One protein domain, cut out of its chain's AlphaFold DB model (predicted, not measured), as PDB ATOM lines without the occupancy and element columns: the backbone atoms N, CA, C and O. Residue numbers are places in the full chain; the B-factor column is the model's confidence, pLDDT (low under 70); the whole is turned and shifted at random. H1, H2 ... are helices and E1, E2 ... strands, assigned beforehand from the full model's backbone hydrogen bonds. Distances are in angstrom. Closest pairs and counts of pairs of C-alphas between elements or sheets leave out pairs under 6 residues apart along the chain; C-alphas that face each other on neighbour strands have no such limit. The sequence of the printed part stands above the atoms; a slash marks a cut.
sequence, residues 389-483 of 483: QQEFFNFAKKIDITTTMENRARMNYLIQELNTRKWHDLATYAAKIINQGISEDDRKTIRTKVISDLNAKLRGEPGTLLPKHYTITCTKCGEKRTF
ATOM      1  N   GLN A 389     167.966 181.527 223.058       77.25
ATOM      2  CA  GLN A 389     168.752 182.738 223.321       77.25
ATOM      3  C   GLN A 389     167.964 183.812 224.089       77.25
ATOM      4  O   GLN A 389     168.565 184.737 224.646       77.25
ATOM      5  N   GLN A 390     166.639 183.674 224.185       79.38
ATOM      6  CA  GLN A 390     165.768 184.594 224.914       79.38
ATOM      7  C   GLN A 390     166.112 184.647 226.415       79.38
ATOM      8  O   GLN A 390     165.994 185.707 227.027       79.38
ATOM      9  N   GLU A 391     166.596 183.553 227.018       80.56
ATOM     10  CA  GLU A 391     167.060 183.546 228.417       80.56
ATOM     11  C   GLU A 391     168.290 184.445 228.629       80.56
ATOM     12  O   GLU A 391     168.302 185.260 229.553       80.56
ATOM     13  N   PHE A 392     169.284 184.379 227.738       83.88
ATOM     14  CA  PHE A 392     170.483 185.223 227.796       83.88
ATOM     15  C   PHE A 392     170.153 186.710 227.579       83.88
ATOM     16  O   PHE A 392     170.653 187.575 228.300       83.88
ATOM     17  N   PHE A 393     169.234 187.019 226.658       86.19
ATOM     18  CA  PHE A 393     168.743 188.387 226.466       86.19
ATOM     19  C   PHE A 393     167.961 188.902 227.689       86.19
ATOM     20  O   PHE A 393     168.169 190.029 228.148       86.19
ATOM     21  N   ASN A 394     167.118 188.053 228.288       84.94
ATOM     22  CA  ASN A 394     166.393 188.360 229.523       84.94
ATOM     23  C   ASN A 394     167.326 188.506 230.739       84.94
ATOM     24  O   ASN A 394     166.997 189.249 231.663       84.94
ATOM     25  N   PHE A 395     168.476 187.825 230.759       86.75
ATOM     26  CA  PHE A 395     169.533 188.053 231.745       86.75
ATOM     27  C   PHE A 395     170.164 189.438 231.554       86.75
ATOM     28  O   PHE A 395     170.198 190.220 232.500       86.75
ATOM     29  N   ALA A 396     170.576 189.786 230.330       86.69
ATOM     30  CA  ALA A 396     171.191 191.082 230.039       86.69
ATOM     31  C   ALA A 396     170.268 192.271 230.374       86.69
ATOM     32  O   ALA A 396     170.719 193.255 230.959       86.69
ATOM     33  N   LYS A 397     168.953 192.157 230.121       87.81
ATOM     34  CA  LYS A 397     167.953 193.163 230.542       87.81
ATOM     35  C   LYS A 397     167.883 193.382 232.069       87.81
ATOM     36  O   LYS A 397     167.482 194.466 232.489       87.81
ATOM     37  N   LYS A 398     168.266 192.395 232.896       85.38
ATOM     38  CA  LYS A 398     168.277 192.458 234.380       85.38
ATOM     39  C   LYS A 398     169.578 193.010 234.975       85.38
ATOM     40  O   LYS A 398     169.717 193.056 236.199       85.38
ATOM     41  N   ILE A 399     170.544 193.372 234.139       84.50
ATOM     42  CA  ILE A 399     171.767 194.048 234.570       84.50
ATOM     43  C   ILE A 399     171.445 195.522 234.815       84.50
ATOM     44  O   ILE A 399     170.601 196.106 234.132       84.50
ATOM     45  N   ASP A 400     172.104 196.115 235.799       82.75
ATOM     46  CA  ASP A 400     171.896 197.480 236.278       82.75
ATOM     47  C   ASP A 400     173.159 198.342 236.041       82.75
ATOM     48  O   ASP A 400     174.174 197.851 235.543       82.75
ATOM     49  N   ILE A 401     173.116 199.630 236.379       84.69
ATOM     50  CA  ILE A 401     174.274 200.542 236.382       84.69
ATOM     51  C   ILE A 401     174.961 200.639 237.755       84.69
ATOM     52  O   ILE A 401     176.071 201.164 237.850       84.69
ATOM     53  N   THR A 402     174.319 200.163 238.830       80.75
ATOM     54  CA  THR A 402     174.865 200.282 240.191       80.75
ATOM     55  C   THR A 402     176.131 199.448 240.373       80.75
ATOM     56  O   THR A 402     176.249 198.322 239.886       80.75
ATOM     57  N   THR A 403     177.101 199.968 241.128       75.81
ATOM     58  CA  THR A 403     178.393 199.297 241.361       75.81
ATOM     59  C   THR A 403     178.340 198.302 242.525       75.81
ATOM     60  O   THR A 403     179.294 198.182 243.291       75.81
ATOM     61  N   THR A 404     177.212 197.607 242.695       84.94
ATOM     62  CA  THR A 404     177.053 196.551 243.706       84.94
ATOM     63  C   THR A 404     177.858 195.309 243.319       84.94
ATOM     64  O   THR A 404     178.052 195.025 242.137       84.94
ATOM     65  N   MET A 405     178.309 194.528 244.308       81.81
ATOM     66  CA  MET A 405     179.052 193.283 244.048       81.81
ATOM     67  C   MET A 405     178.235 192.279 243.222       81.81
ATOM     68  O   MET A 405     178.785 191.627 242.337       81.81
ATOM     69  N   GLU A 406     176.920 192.204 243.449       81.75
ATOM     70  CA  GLU A 406     176.024 191.358 242.658       81.75
ATOM     71  C   GLU A 406     175.954 191.818 241.195       81.75
ATOM     72  O   GLU A 406     176.141 191.008 240.285       81.75
ATOM     73  N   ASN A 407     175.743 193.114 240.937       82.38
ATOM     74  CA  ASN A 407     175.688 193.618 239.566       82.38
ATOM     75  C   ASN A 407     177.048 193.501 238.855       82.38
ATOM     76  O   ASN A 407     177.098 193.177 237.669       82.38
ATOM     77  N   ARG A 408     178.161 193.658 239.586       82.31
ATOM     78  CA  ARG A 408     179.519 193.421 239.070       82.31
ATOM     79  C   ARG A 408     179.725 191.960 238.658       82.31
ATOM     80  O   ARG A 408     180.257 191.710 237.582       82.31
ATOM     81  N   ALA A 409     179.247 191.002 239.455       83.19
ATOM     82  CA  ALA A 409     179.272 189.582 239.099       83.19
ATOM     83  C   ALA A 409     178.395 189.277 237.868       83.19
ATOM     84  O   ALA A 409     178.851 188.604 236.942       83.19
ATOM     85  N   ARG A 410     177.173 189.833 237.804       86.06
ATOM     86  CA  ARG A 410     176.284 189.699 236.633       86.06
ATOM     87  C   ARG A 410     176.912 190.281 235.359       86.06
ATOM     88  O   ARG A 410     176.806 189.672 234.296       86.06
ATOM     89  N   MET A 411     177.588 191.426 235.464       89.00
ATOM     90  CA  MET A 411     178.293 192.053 234.345       89.00
ATOM     91  C   MET A 411     179.491 191.217 233.882       89.00
ATOM     92  O   MET A 411     179.640 190.982 232.687       89.00
ATOM     93  N   ASN A 412     180.310 190.710 234.808       88.25
ATOM     94  CA  ASN A 412     181.444 189.846 234.466       88.25
ATOM     95  C   ASN A 412     180.990 188.577 233.721       88.25
ATOM     96  O   ASN A 412     181.613 188.203 232.729       88.25
ATOM     97  N   TYR A 413     179.870 187.969 234.129       90.75
ATOM     98  CA  TYR A 413     179.266 186.846 233.402       90.75
ATOM     99  C   TYR A 413     178.807 187.236 231.985       90.75
ATOM    100  O   TYR A 413     179.099 186.515 231.030       90.75
ATOM    101  N   LEU A 414     178.157 188.397 231.809       90.88
ATOM    102  CA  LEU A 414     177.809 188.896 230.471       90.88
ATOM    103  C   LEU A 414     179.067 189.071 229.602       90.88
ATOM    104  O   LEU A 414     179.100 188.588 228.474       90.88
ATOM    105  N   ILE A 415     180.113 189.712 230.126       91.06
ATOM    106  CA  ILE A 415     181.390 189.927 229.428       91.06
ATOM    107  C   ILE A 415     182.036 188.589 229.027       91.06
ATOM    108  O   ILE A 415     182.565 188.471 227.921       91.06
ATOM    109  N   GLN A 416     181.970 187.566 229.883       90.44
ATOM    110  CA  GLN A 416     182.483 186.225 229.596       90.44
ATOM    111  C   GLN A 416     181.699 185.529 228.469       90.44
ATOM    112  O   GLN A 416     182.309 184.994 227.541       90.44
ATOM    113  N   GLU A 417     180.366 185.572 228.492       90.12
ATOM    114  CA  GLU A 417     179.516 185.039 227.416       90.12
ATOM    115  C   GLU A 417     179.736 185.775 226.083       90.12
ATOM    116  O   GLU A 417     179.891 185.141 225.037       90.12
ATOM    117  N   LEU A 418     179.821 187.110 226.108       90.25
ATOM    118  CA  LEU A 418     180.108 187.933 224.927       90.25
ATOM    119  C   LEU A 418     181.472 187.579 224.310       90.25
ATOM    120  O   LEU A 418     181.566 187.374 223.099       90.25
ATOM    121  N   ASN A 419     182.516 187.431 225.131       87.31
ATOM    122  CA  ASN A 419     183.835 186.981 224.678       87.31
ATOM    123  C   ASN A 419     183.812 185.545 224.128       87.31
ATOM    124  O   ASN A 419     184.421 185.279 223.094       87.31
ATOM    125  N   THR A 420     183.063 184.635 224.759       88.88
ATOM    126  CA  THR A 420     182.894 183.243 224.296       88.88
ATOM    127  C   THR A 420     182.220 183.181 222.918       88.88
ATOM    128  O   THR A 420     182.567 182.347 222.082       88.88
ATOM    129  N   ARG A 421     181.315 184.127 222.633       85.50
ATOM    130  CA  ARG A 421     180.653 184.325 221.327       85.50
ATOM    131  C   ARG A 421     181.507 185.101 220.309       85.50
ATOM    132  O   ARG A 421     181.045 185.344 219.197       85.50
ATOM    133  N   LYS A 422     182.749 185.461 220.663       83.31
ATOM    134  CA  LYS A 422     183.686 186.301 219.887       83.31
ATOM    135  C   LYS A 422     183.184 187.726 219.614       83.31
ATOM    136  O   LYS A 422     183.549 188.344 218.618       83.31
ATOM    137  N   TRP A 423     182.351 188.270 220.500       86.44
ATOM    138  CA  TRP A 423     181.846 189.649 220.442       86.44
ATOM    139  C   TRP A 423     182.670 190.562 221.364       86.44
ATOM    140  O   TRP A 423     182.132 191.237 222.243       86.44
ATOM    141  N   HIS A 424     183.993 190.544 221.174       82.69
ATOM    142  CA  HIS A 424     184.982 191.233 222.015       82.69
ATOM    143  C   HIS A 424     184.739 192.750 222.107       82.69
ATOM    144  O   HIS A 424     184.897 193.341 223.172       82.69
ATOM    145  N   ASP A 425     184.268 193.358 221.023       80.25
ATOM    146  CA  ASP A 425     183.860 194.764 220.927       80.25
ATOM    147  C   ASP A 425     182.755 195.118 221.939       80.25
ATOM    148  O   ASP A 425     182.891 196.027 222.762       80.25
ATOM    149  N   LEU A 426     181.671 194.334 221.922       86.00
ATOM    150  CA  LEU A 426     180.510 194.483 222.801       86.00
ATOM    151  C   LEU A 426     180.864 194.120 224.253       86.00
ATOM    152  O   LEU A 426     180.373 194.767 225.175       86.00
ATOM    153  N   ALA A 427     181.759 193.150 224.468       87.06
ATOM    154  CA  ALA A 427     182.306 192.825 225.786       87.06
ATOM    155  C   ALA A 427     183.113 193.998 226.381       87.06
ATOM    156  O   ALA A 427     182.880 194.394 227.525       87.06
ATOM    157  N   THR A 428     184.013 194.591 225.591       85.06
ATOM    158  CA  THR A 428     184.834 195.752 225.974       85.06
ATOM    159  C   THR A 428     183.976 196.991 226.242       85.06
ATOM    160  O   THR A 428     184.241 197.731 227.189       85.06
ATOM    161  N   TYR A 429     182.917 197.209 225.457       85.56
ATOM    162  CA  TYR A 429     181.977 198.308 225.683       85.56
ATOM    163  C   TYR A 429     181.112 198.081 226.938       85.56
ATOM    164  O   TYR A 429     180.985 198.982 227.768       85.56
ATOM    165  N   ALA A 430     180.603 196.862 227.155       87.62
ATOM    166  CA  ALA A 430     179.833 196.506 228.353       87.62
ATOM    167  C   ALA A 430     180.643 196.640 229.656       87.62
ATOM    168  O   ALA A 430     180.111 197.116 230.662       87.62
ATOM    169  N   ALA A 431     181.945 196.334 229.628       87.56
ATOM    170  CA  ALA A 431     182.850 196.526 230.764       87.56
ATOM    171  C   ALA A 431     182.893 197.974 231.292       87.56
ATOM    172  O   ALA A 431     183.180 198.194 232.470       87.56
ATOM    173  N   LYS A 432     182.550 198.974 230.469       86.31
ATOM    174  CA  LYS A 432     182.539 200.384 230.887       86.31
ATOM    175  C   LYS A 432     181.377 200.752 231.811       86.31
ATOM    176  O   LYS A 432     181.486 201.726 232.544       86.31
ATOM    177  N   ILE A 433     180.317 199.943 231.871       87.06
ATOM    178  CA  ILE A 433     179.178 200.151 232.788       87.06
ATOM    179  C   ILE A 433     179.614 200.018 234.261       87.06
ATOM    180  O   ILE A 433     179.087 200.716 235.123       87.06
ATOM    181  N   ILE A 434     180.606 199.170 234.557       85.31
ATOM    182  CA  ILE A 434     181.160 198.997 235.914       85.31
ATOM    183  C   ILE A 434     182.382 199.889 236.202       85.31
ATOM    184  O   ILE A 434     182.986 199.766 237.268       85.31
ATOM    185  N   ASN A 435     182.750 200.790 235.284       83.06
ATOM    186  CA  ASN A 435     183.805 201.776 235.515       83.06
ATOM    187  C   ASN A 435     183.255 202.957 236.334       83.06
ATOM    188  O   ASN A 435     182.269 203.582 235.953       83.06
ATOM    189  N   GLN A 436     183.903 203.276 237.457       80.06
ATOM    190  CA  GLN A 436     183.517 204.395 238.327       80.06
ATOM    191  C   GLN A 436     184.007 205.762 237.817       80.06
ATOM    192  O   GLN A 436     183.457 206.778 238.227       80.06
ATOM    193  N   GLY A 437     184.972 205.802 236.890       81.12
ATOM    194  CA  GLY A 437     185.437 207.027 236.227       81.12
ATOM    195  C   GLY A 437     184.554 207.506 235.065       81.12
ATOM    196  O   GLY A 437     185.013 208.293 234.245       81.12
ATOM    197  N   ILE A 438     183.323 206.999 234.947       83.44
ATOM    198  CA  ILE A 438     182.344 207.364 233.912       83.44
ATOM    199  C   ILE A 438     181.059 207.834 234.609       83.44
ATOM    200  O   ILE A 438     180.668 207.279 235.643       83.44
ATOM    201  N   SER A 439     180.394 208.861 234.066       85.56
ATOM    202  CA  SER A 439     179.189 209.429 234.687       85.56
ATOM    203  C   SER A 439     178.061 208.392 234.806       85.56
ATOM    204  O   SER A 439     178.082 207.325 234.185       85.56
ATOM    205  N   GLU A 440     177.074 208.654 235.660       83.62
ATOM    206  CA  GLU A 440     175.929 207.747 235.790       83.62
ATOM    207  C   GLU A 440     175.078 207.714 234.506       83.62
ATOM    208  O   GLU A 440     174.632 206.644 234.087       83.62
ATOM    209  N   ASP A 441     174.917 208.854 233.833       83.12
ATOM    210  CA  ASP A 441     174.086 208.975 232.630       83.12
ATOM    211  C   ASP A 441     174.783 208.442 231.369       83.12
ATOM    212  O   ASP A 441     174.140 207.817 230.517       83.12
ATOM    213  N   ASP A 442     176.114 208.534 231.302       81.75
ATOM    214  CA  ASP A 442     176.902 207.794 230.312       81.75
ATOM    215  C   ASP A 442     176.776 206.283 230.544       81.75
ATOM    216  O   ASP A 442     176.571 205.531 229.593       81.75
ATOM    217  N   ARG A 443     176.795 205.805 231.798       83.62
ATOM    218  CA  ARG A 443     176.583 204.377 232.108       83.62
ATOM    219  C   ARG A 443     175.170 203.894 231.764       83.62
ATOM    220  O   ARG A 443     175.039 202.787 231.238       83.62
ATOM    221  N   LYS A 444     174.128 204.715 231.964       85.31
ATOM    222  CA  LYS A 444     172.763 204.453 231.448       85.31
ATOM    223  C   LYS A 444     172.773 204.334 229.923       85.31
ATOM    224  O   LYS A 444     172.244 203.368 229.374       85.31
ATOM    225  N   THR A 445     173.438 205.269 229.247       83.94
ATOM    226  CA  THR A 445     173.555 205.316 227.783       83.94
ATOM    227  C   THR A 445     174.281 204.088 227.223       83.94
ATOM    228  O   THR A 445     173.762 203.428 226.319       83.94
ATOM    229  N   ILE A 446     175.435 203.725 227.794       84.50
ATOM    230  CA  ILE A 446     176.210 202.523 227.448       84.50
ATOM    231  C   ILE A 446     175.341 201.272 227.653       84.50
ATOM    232  O   ILE A 446     175.225 200.463 226.736       84.50
ATOM    233  N   ARG A 447     174.657 201.137 228.800       87.88
ATOM    234  CA  ARG A 447     173.755 200.008 229.100       87.88
ATOM    235  C   ARG A 447     172.653 199.835 228.052       87.88
ATOM    236  O   ARG A 447     172.465 198.727 227.552       87.88
ATOM    237  N   THR A 448     171.938 200.902 227.699       84.69
ATOM    238  CA  THR A 448     170.866 200.845 226.691       84.69
ATOM    239  C   THR A 448     171.403 200.406 225.325       84.69
ATOM    240  O   THR A 448     170.796 199.569 224.658       84.69
ATOM    241  N   LYS A 449     172.587 200.892 224.937       84.56
ATOM    242  CA  LYS A 449     173.248 200.533 223.673       84.56
ATOM    243  C   LYS A 449     173.786 199.098 223.663       84.56
ATOM    244  O   LYS A 449     173.598 198.407 222.668       84.56
ATOM    245  N   VAL A 450     174.342 198.612 224.775       86.94
ATOM    246  CA  VAL A 450     174.738 197.202 224.967       86.94
ATOM    247  C   VAL A 450     173.543 196.262 224.795       86.94
ATOM    248  O   VAL A 450     173.657 195.256 224.104       86.94
ATOM    249  N   ILE A 451     172.384 196.595 225.376       88.75
ATOM    250  CA  ILE A 451     171.157 195.790 225.236       88.75
ATOM    251  C   ILE A 451     170.624 195.840 223.791       88.75
ATOM    252  O   ILE A 451     170.171 194.818 223.277       88.75
ATOM    253  N   SER A 452     170.703 196.997 223.126       85.06
ATOM    254  CA  SER A 452     170.278 197.166 221.729       85.06
ATOM    255  C   SER A 452     171.135 196.349 220.751       85.06
ATOM    256  O   SER A 452     170.599 195.555 219.977       85.06
ATOM    257  N   ASP A 453     172.465 196.470 220.826       84.81
ATOM    258  CA  ASP A 453     173.374 195.730 219.941       84.81
ATOM    259  C   ASP A 453     173.332 194.225 220.224       84.81
ATOM    260  O   ASP A 453     173.274 193.433 219.290       84.81
ATOM    261  N   LEU A 454     173.232 193.815 221.496       87.38
ATOM    262  CA  LEU A 454     173.014 192.413 221.853       87.38
ATOM    263  C   LEU A 454     171.764 191.836 221.167       87.38
ATOM    264  O   LEU A 454     171.816 190.715 220.667       87.38
ATOM    265  N   ASN A 455     170.663 192.591 221.099       84.00
ATOM    266  CA  ASN A 455     169.459 192.165 220.380       84.00
ATOM    267  C   ASN A 455     169.751 191.960 218.881       84.00
ATOM    268  O   ASN A 455     169.461 190.896 218.340       84.00
ATOM    269  N   ALA A 456     170.409 192.926 218.229       81.81
ATOM    270  CA  ALA A 456     170.808 192.813 216.822       81.81
ATOM    271  C   ALA A 456     171.711 191.586 216.570       81.81
ATOM    272  O   ALA A 456     171.413 190.760 215.704       81.81
ATOM    273  N   LYS A 457     172.758 191.395 217.387       83.50
ATOM    274  CA  LYS A 457     173.700 190.264 217.290       83.50
ATOM    275  C   LYS A 457     173.006 188.907 217.468       83.50
ATOM    276  O   LYS A 457     173.304 187.979 216.720       83.50
ATOM    277  N   LEU A 458     172.064 188.784 218.412       83.31
ATOM    278  CA  LEU A 458     171.280 187.554 218.624       83.31
ATOM    279  C   LEU A 458     170.280 187.287 217.482       83.31
ATOM    280  O   LEU A 458     169.989 186.132 217.179       83.31
ATOM    281  N   ARG A 459     169.794 188.332 216.797       78.25
ATOM    282  CA  ARG A 459     168.959 188.212 215.585       78.25
ATOM    283  C   ARG A 459     169.764 187.979 214.296       78.25
ATOM    284  O   ARG A 459     169.167 187.727 213.252       78.25
ATOM    285  N   GLY A 460     171.098 188.024 214.356       73.38
ATOM    286  CA  GLY A 460     171.977 187.923 213.182       73.38
ATOM    287  C   GLY A 460     171.981 189.179 212.302       73.38
ATOM    288  O   GLY A 460     172.382 189.119 211.140       73.38
ATOM    289  N   GLU A 461     171.519 190.305 212.839       76.06
ATOM    290  CA  GLU A 461     171.522 191.612 212.186       76.06
ATOM    291  C   GLU A 461     172.896 192.294 212.348       76.06
ATOM    292  O   GLU A 461     173.629 191.999 213.301       76.06
ATOM    293  N   PRO A 462     173.282 193.213 211.439       63.44
ATOM    294  CA  PRO A 462     174.458 194.047 211.654       63.44
ATOM    295  C   PRO A 462     174.283 194.884 212.928       63.44
ATOM    296  O   PRO A 462     173.236 195.490 213.151       63.44
ATOM    297  N   GLY A 463     175.324 194.902 213.760       60.19
ATOM    298  CA  GLY A 463     175.343 195.685 214.992       60.19
ATOM    299  C   GLY A 463     175.339 197.194 214.732       60.19
ATOM    300  O   GLY A 463     175.816 197.655 213.696       60.19
ATOM    301  N   THR A 464     174.824 197.953 215.695       59.38
ATOM    302  CA  THR A 464     174.723 199.423 215.677       59.38
ATOM    303  C   THR A 464     175.586 200.087 216.758       59.38
ATOM    304  O   THR A 464     175.383 201.255 217.090       59.38
ATOM    305  N   LEU A 465     176.579 199.363 217.297       55.31
ATOM    306  CA  LEU A 465     177.652 199.886 218.155       55.31
ATOM    307  C   LEU A 465     178.502 200.980 217.468       55.31
ATOM    308  O   LEU A 465     179.615 200.739 217.010       55.31
ATOM    309  N   LEU A 466     177.984 202.208 217.463       60.41
ATOM    310  CA  LEU A 466     178.712 203.448 217.180       60.41
ATOM    311  C   LEU A 466     178.301 204.533 218.188       60.41
ATOM    312  O   LEU A 466     177.298 205.220 217.981       60.41
ATOM    313  N   PRO A 467     178.975 204.625 219.350       58.12
ATOM    314  CA  PRO A 467     179.075 205.936 220.009       58.12
ATOM    315  C   PRO A 467     180.279 206.111 220.959       58.12
ATOM    316  O   PRO A 467     181.040 205.186 221.233       58.12
ATOM    317  N   LYS A 468     180.339 207.311 221.554       45.72
ATOM    318  CA  LYS A 468     181.201 207.700 222.676       45.72
ATOM    319  C   LYS A 468     181.479 206.610 223.718       45.72
ATOM    320  O   LYS A 468     180.605 205.836 224.127       45.72
ATOM    321  N   HIS A 469     182.718 206.662 224.191       48.56
ATOM    322  CA  HIS A 469     183.438 205.687 224.996       48.56
ATOM    323  C   HIS A 469     183.712 204.352 224.286       48.56
ATOM    324  O   HIS A 469     183.848 203.330 224.963       48.56
ATOM    325  N   TYR A 470     183.880 204.321 222.965       55.06
ATOM    326  CA  TYR A 470     184.313 203.108 222.261       55.06
ATOM    327  C   TYR A 470     185.833 203.119 222.055       55.06
ATOM    328  O   TYR A 470     186.352 203.965 221.338       55.06
ATOM    329  N   THR A 471     186.567 202.209 222.712       54.78
ATOM    330  CA  THR A 471     188.041 202.153 222.626       54.78
ATOM    331  C   THR A 471     188.484 201.002 221.734       54.78
ATOM    332  O   THR A 471     188.544 199.860 222.188       54.78
ATOM    333  N   ILE A 472     188.833 201.305 220.484       55.22
ATOM    334  CA  ILE A 472     189.471 200.346 219.579       55.22
ATOM    335  C   ILE A 472     190.952 200.262 219.946       55.22
ATOM    336  O   ILE A 472     191.635 201.281 220.004       55.22
ATOM    337  N   THR A 473     191.455 199.047 220.165       53.16
ATOM    338  CA  THR A 473     192.902 198.779 220.213       53.16
ATOM    339  C   THR A 473     193.317 198.231 218.852       53.16
ATOM    340  O   THR A 473     192.809 197.191 218.438       53.16
ATOM    341  N   CYS A 474     194.204 198.920 218.134       47.44
ATOM    342  CA  CYS A 474     194.665 198.465 216.826       47.44
ATOM    343  C   CYS A 474     195.472 197.167 216.963       47.44
ATOM    344  O   CYS A 474     196.497 197.134 217.640       47.44
ATOM    345  N   THR A 475     195.058 196.098 216.282       46.25
ATOM    346  CA  THR A 475     195.733 194.791 216.350       46.25
ATOM    347  C   THR A 475     197.092 194.756 215.642       46.25
ATOM    348  O   THR A 475     197.882 193.865 215.937       46.25
ATOM    349  N   LYS A 476     197.389 195.715 214.747       51.50
ATOM    350  CA  LYS A 476     198.702 195.849 214.085       51.50
ATOM    351  C   LYS A 476     199.733 196.636 214.921       51.50
ATOM    352  O   LYS A 476     200.914 196.334 214.818       51.50
ATOM    353  N   CYS A 477     199.324 197.634 215.719       73.38
ATOM    354  CA  CYS A 477     200.257 198.551 216.412       73.38
ATOM    355  C   CYS A 477     199.971 198.818 217.905       73.38
ATOM    356  O   CYS A 477     200.681 199.599 218.527       73.38
ATOM    357  N   GLY A 478     198.933 198.221 218.496       58.81
ATOM    358  CA  GLY A 478     198.584 198.383 219.915       58.81
ATOM    359  C   GLY A 478     197.952 199.729 220.306       58.81
ATOM    360  O   GLY A 478     197.479 199.863 221.436       58.81
ATOM    361  N   GLU A 479     197.897 200.713 219.402       60.56
ATOM    362  CA  GLU A 479     197.345 202.046 219.677       60.56
ATOM    363  C   GLU A 479     195.858 201.984 220.077       60.56
ATOM    364  O   GLU A 479     195.053 201.309 219.430       60.56
ATOM    365  N   LYS A 480     195.485 202.708 221.142       61.59
ATOM    366  CA  LYS A 480     194.130 202.732 221.715       61.59
ATOM    367  C   LYS A 480     193.400 204.028 221.370       61.59
ATOM    368  O   LYS A 480     193.523 205.017 222.089       61.59
ATOM    369  N   ARG A 481     192.586 204.016 220.313       55.78
ATOM    370  CA  ARG A 481     191.736 205.160 219.938       55.78
ATOM    371  C   ARG A 481     190.390 205.060 220.641       55.78
ATOM    372  O   ARG A 481     189.690 204.063 220.479       55.78
ATOM    373  N   THR A 482     190.043 206.077 221.429       52.66
ATOM    374  CA  THR A 482     188.734 206.175 222.090       52.66
ATOM    375  C   THR A 482     187.888 207.240 221.411       52.66
ATOM    376  O   THR A 482     188.250 208.412 221.447       52.66
ATOM    377  N   PHE A 483     186.780 206.800 220.822       55.53
ATOM    378  CA  PHE A 483     185.689 207.630 220.309       55.53
ATOM    379  C   PHE A 483     184.705 207.947 221.438       55.53
ATOM    380  O   PHE A 483     184.588 207.098 222.355       55.53
TER     381      PHE A 483
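This is residues 389 to 483 of the 483 residues of an uncharacterized protein of Colletotrichum fioriniae PJ7 (UniProt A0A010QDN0). Four helices stand side by side in a nearly closed ring, loosest between H1 and H2, and a small two-strand hairpin, E1 and E2, lies off to one side, beyond H3. The printed part has 95 residues, with named elements H1, H2, H3, H4, E1, E2 in order, mostly helix; the sheet E1 - E2 is antiparallel. It is compact, radius of gyration of the C-alphas 13.0 A, spanning 37 by 32 by 20 A.

Start at H1, residues 389 to 397; it is close to but not clearly touching H2, residues 405 to 420 (closest C-alphas Ala 396 and Leu 414, 7.0 A). H2 and H3, residues 424 to 434, form a hairpin, closest at C-alphas Ile 415 and Ala 427, 4.7 A. H3 and H4, residues 440 to 459, form another, closest at C-alphas Ile 433 and Arg 443, 5.0 A. H4 touches H1 with residues 451 to 458 alone, closest at C-alphas Ile 451 and Ala 396, 6.7 A. Every O i to N i+4 pair is within hydrogen-bond range in H1, H2 and H4, and 4 of 7 in H3. E1, residues 471 to 473, and E2, residues 480 to 482, are a hairpin; look for N 472 and O 481, 2.9 A.

Find C-alpha 389 at (168.752, 182.738, 223.321), where H1 begins, 12.7 A long. H2 runs 22.5 A, H3 16.4 A and H4 29.0 A; E2 ends at C-alpha 482, (188.734, 206.175, 222.090).

The printed part has no cut; the link from H4 to E1 is long. Confidence is under 70 at residues 462 to 476 and 478 to 483.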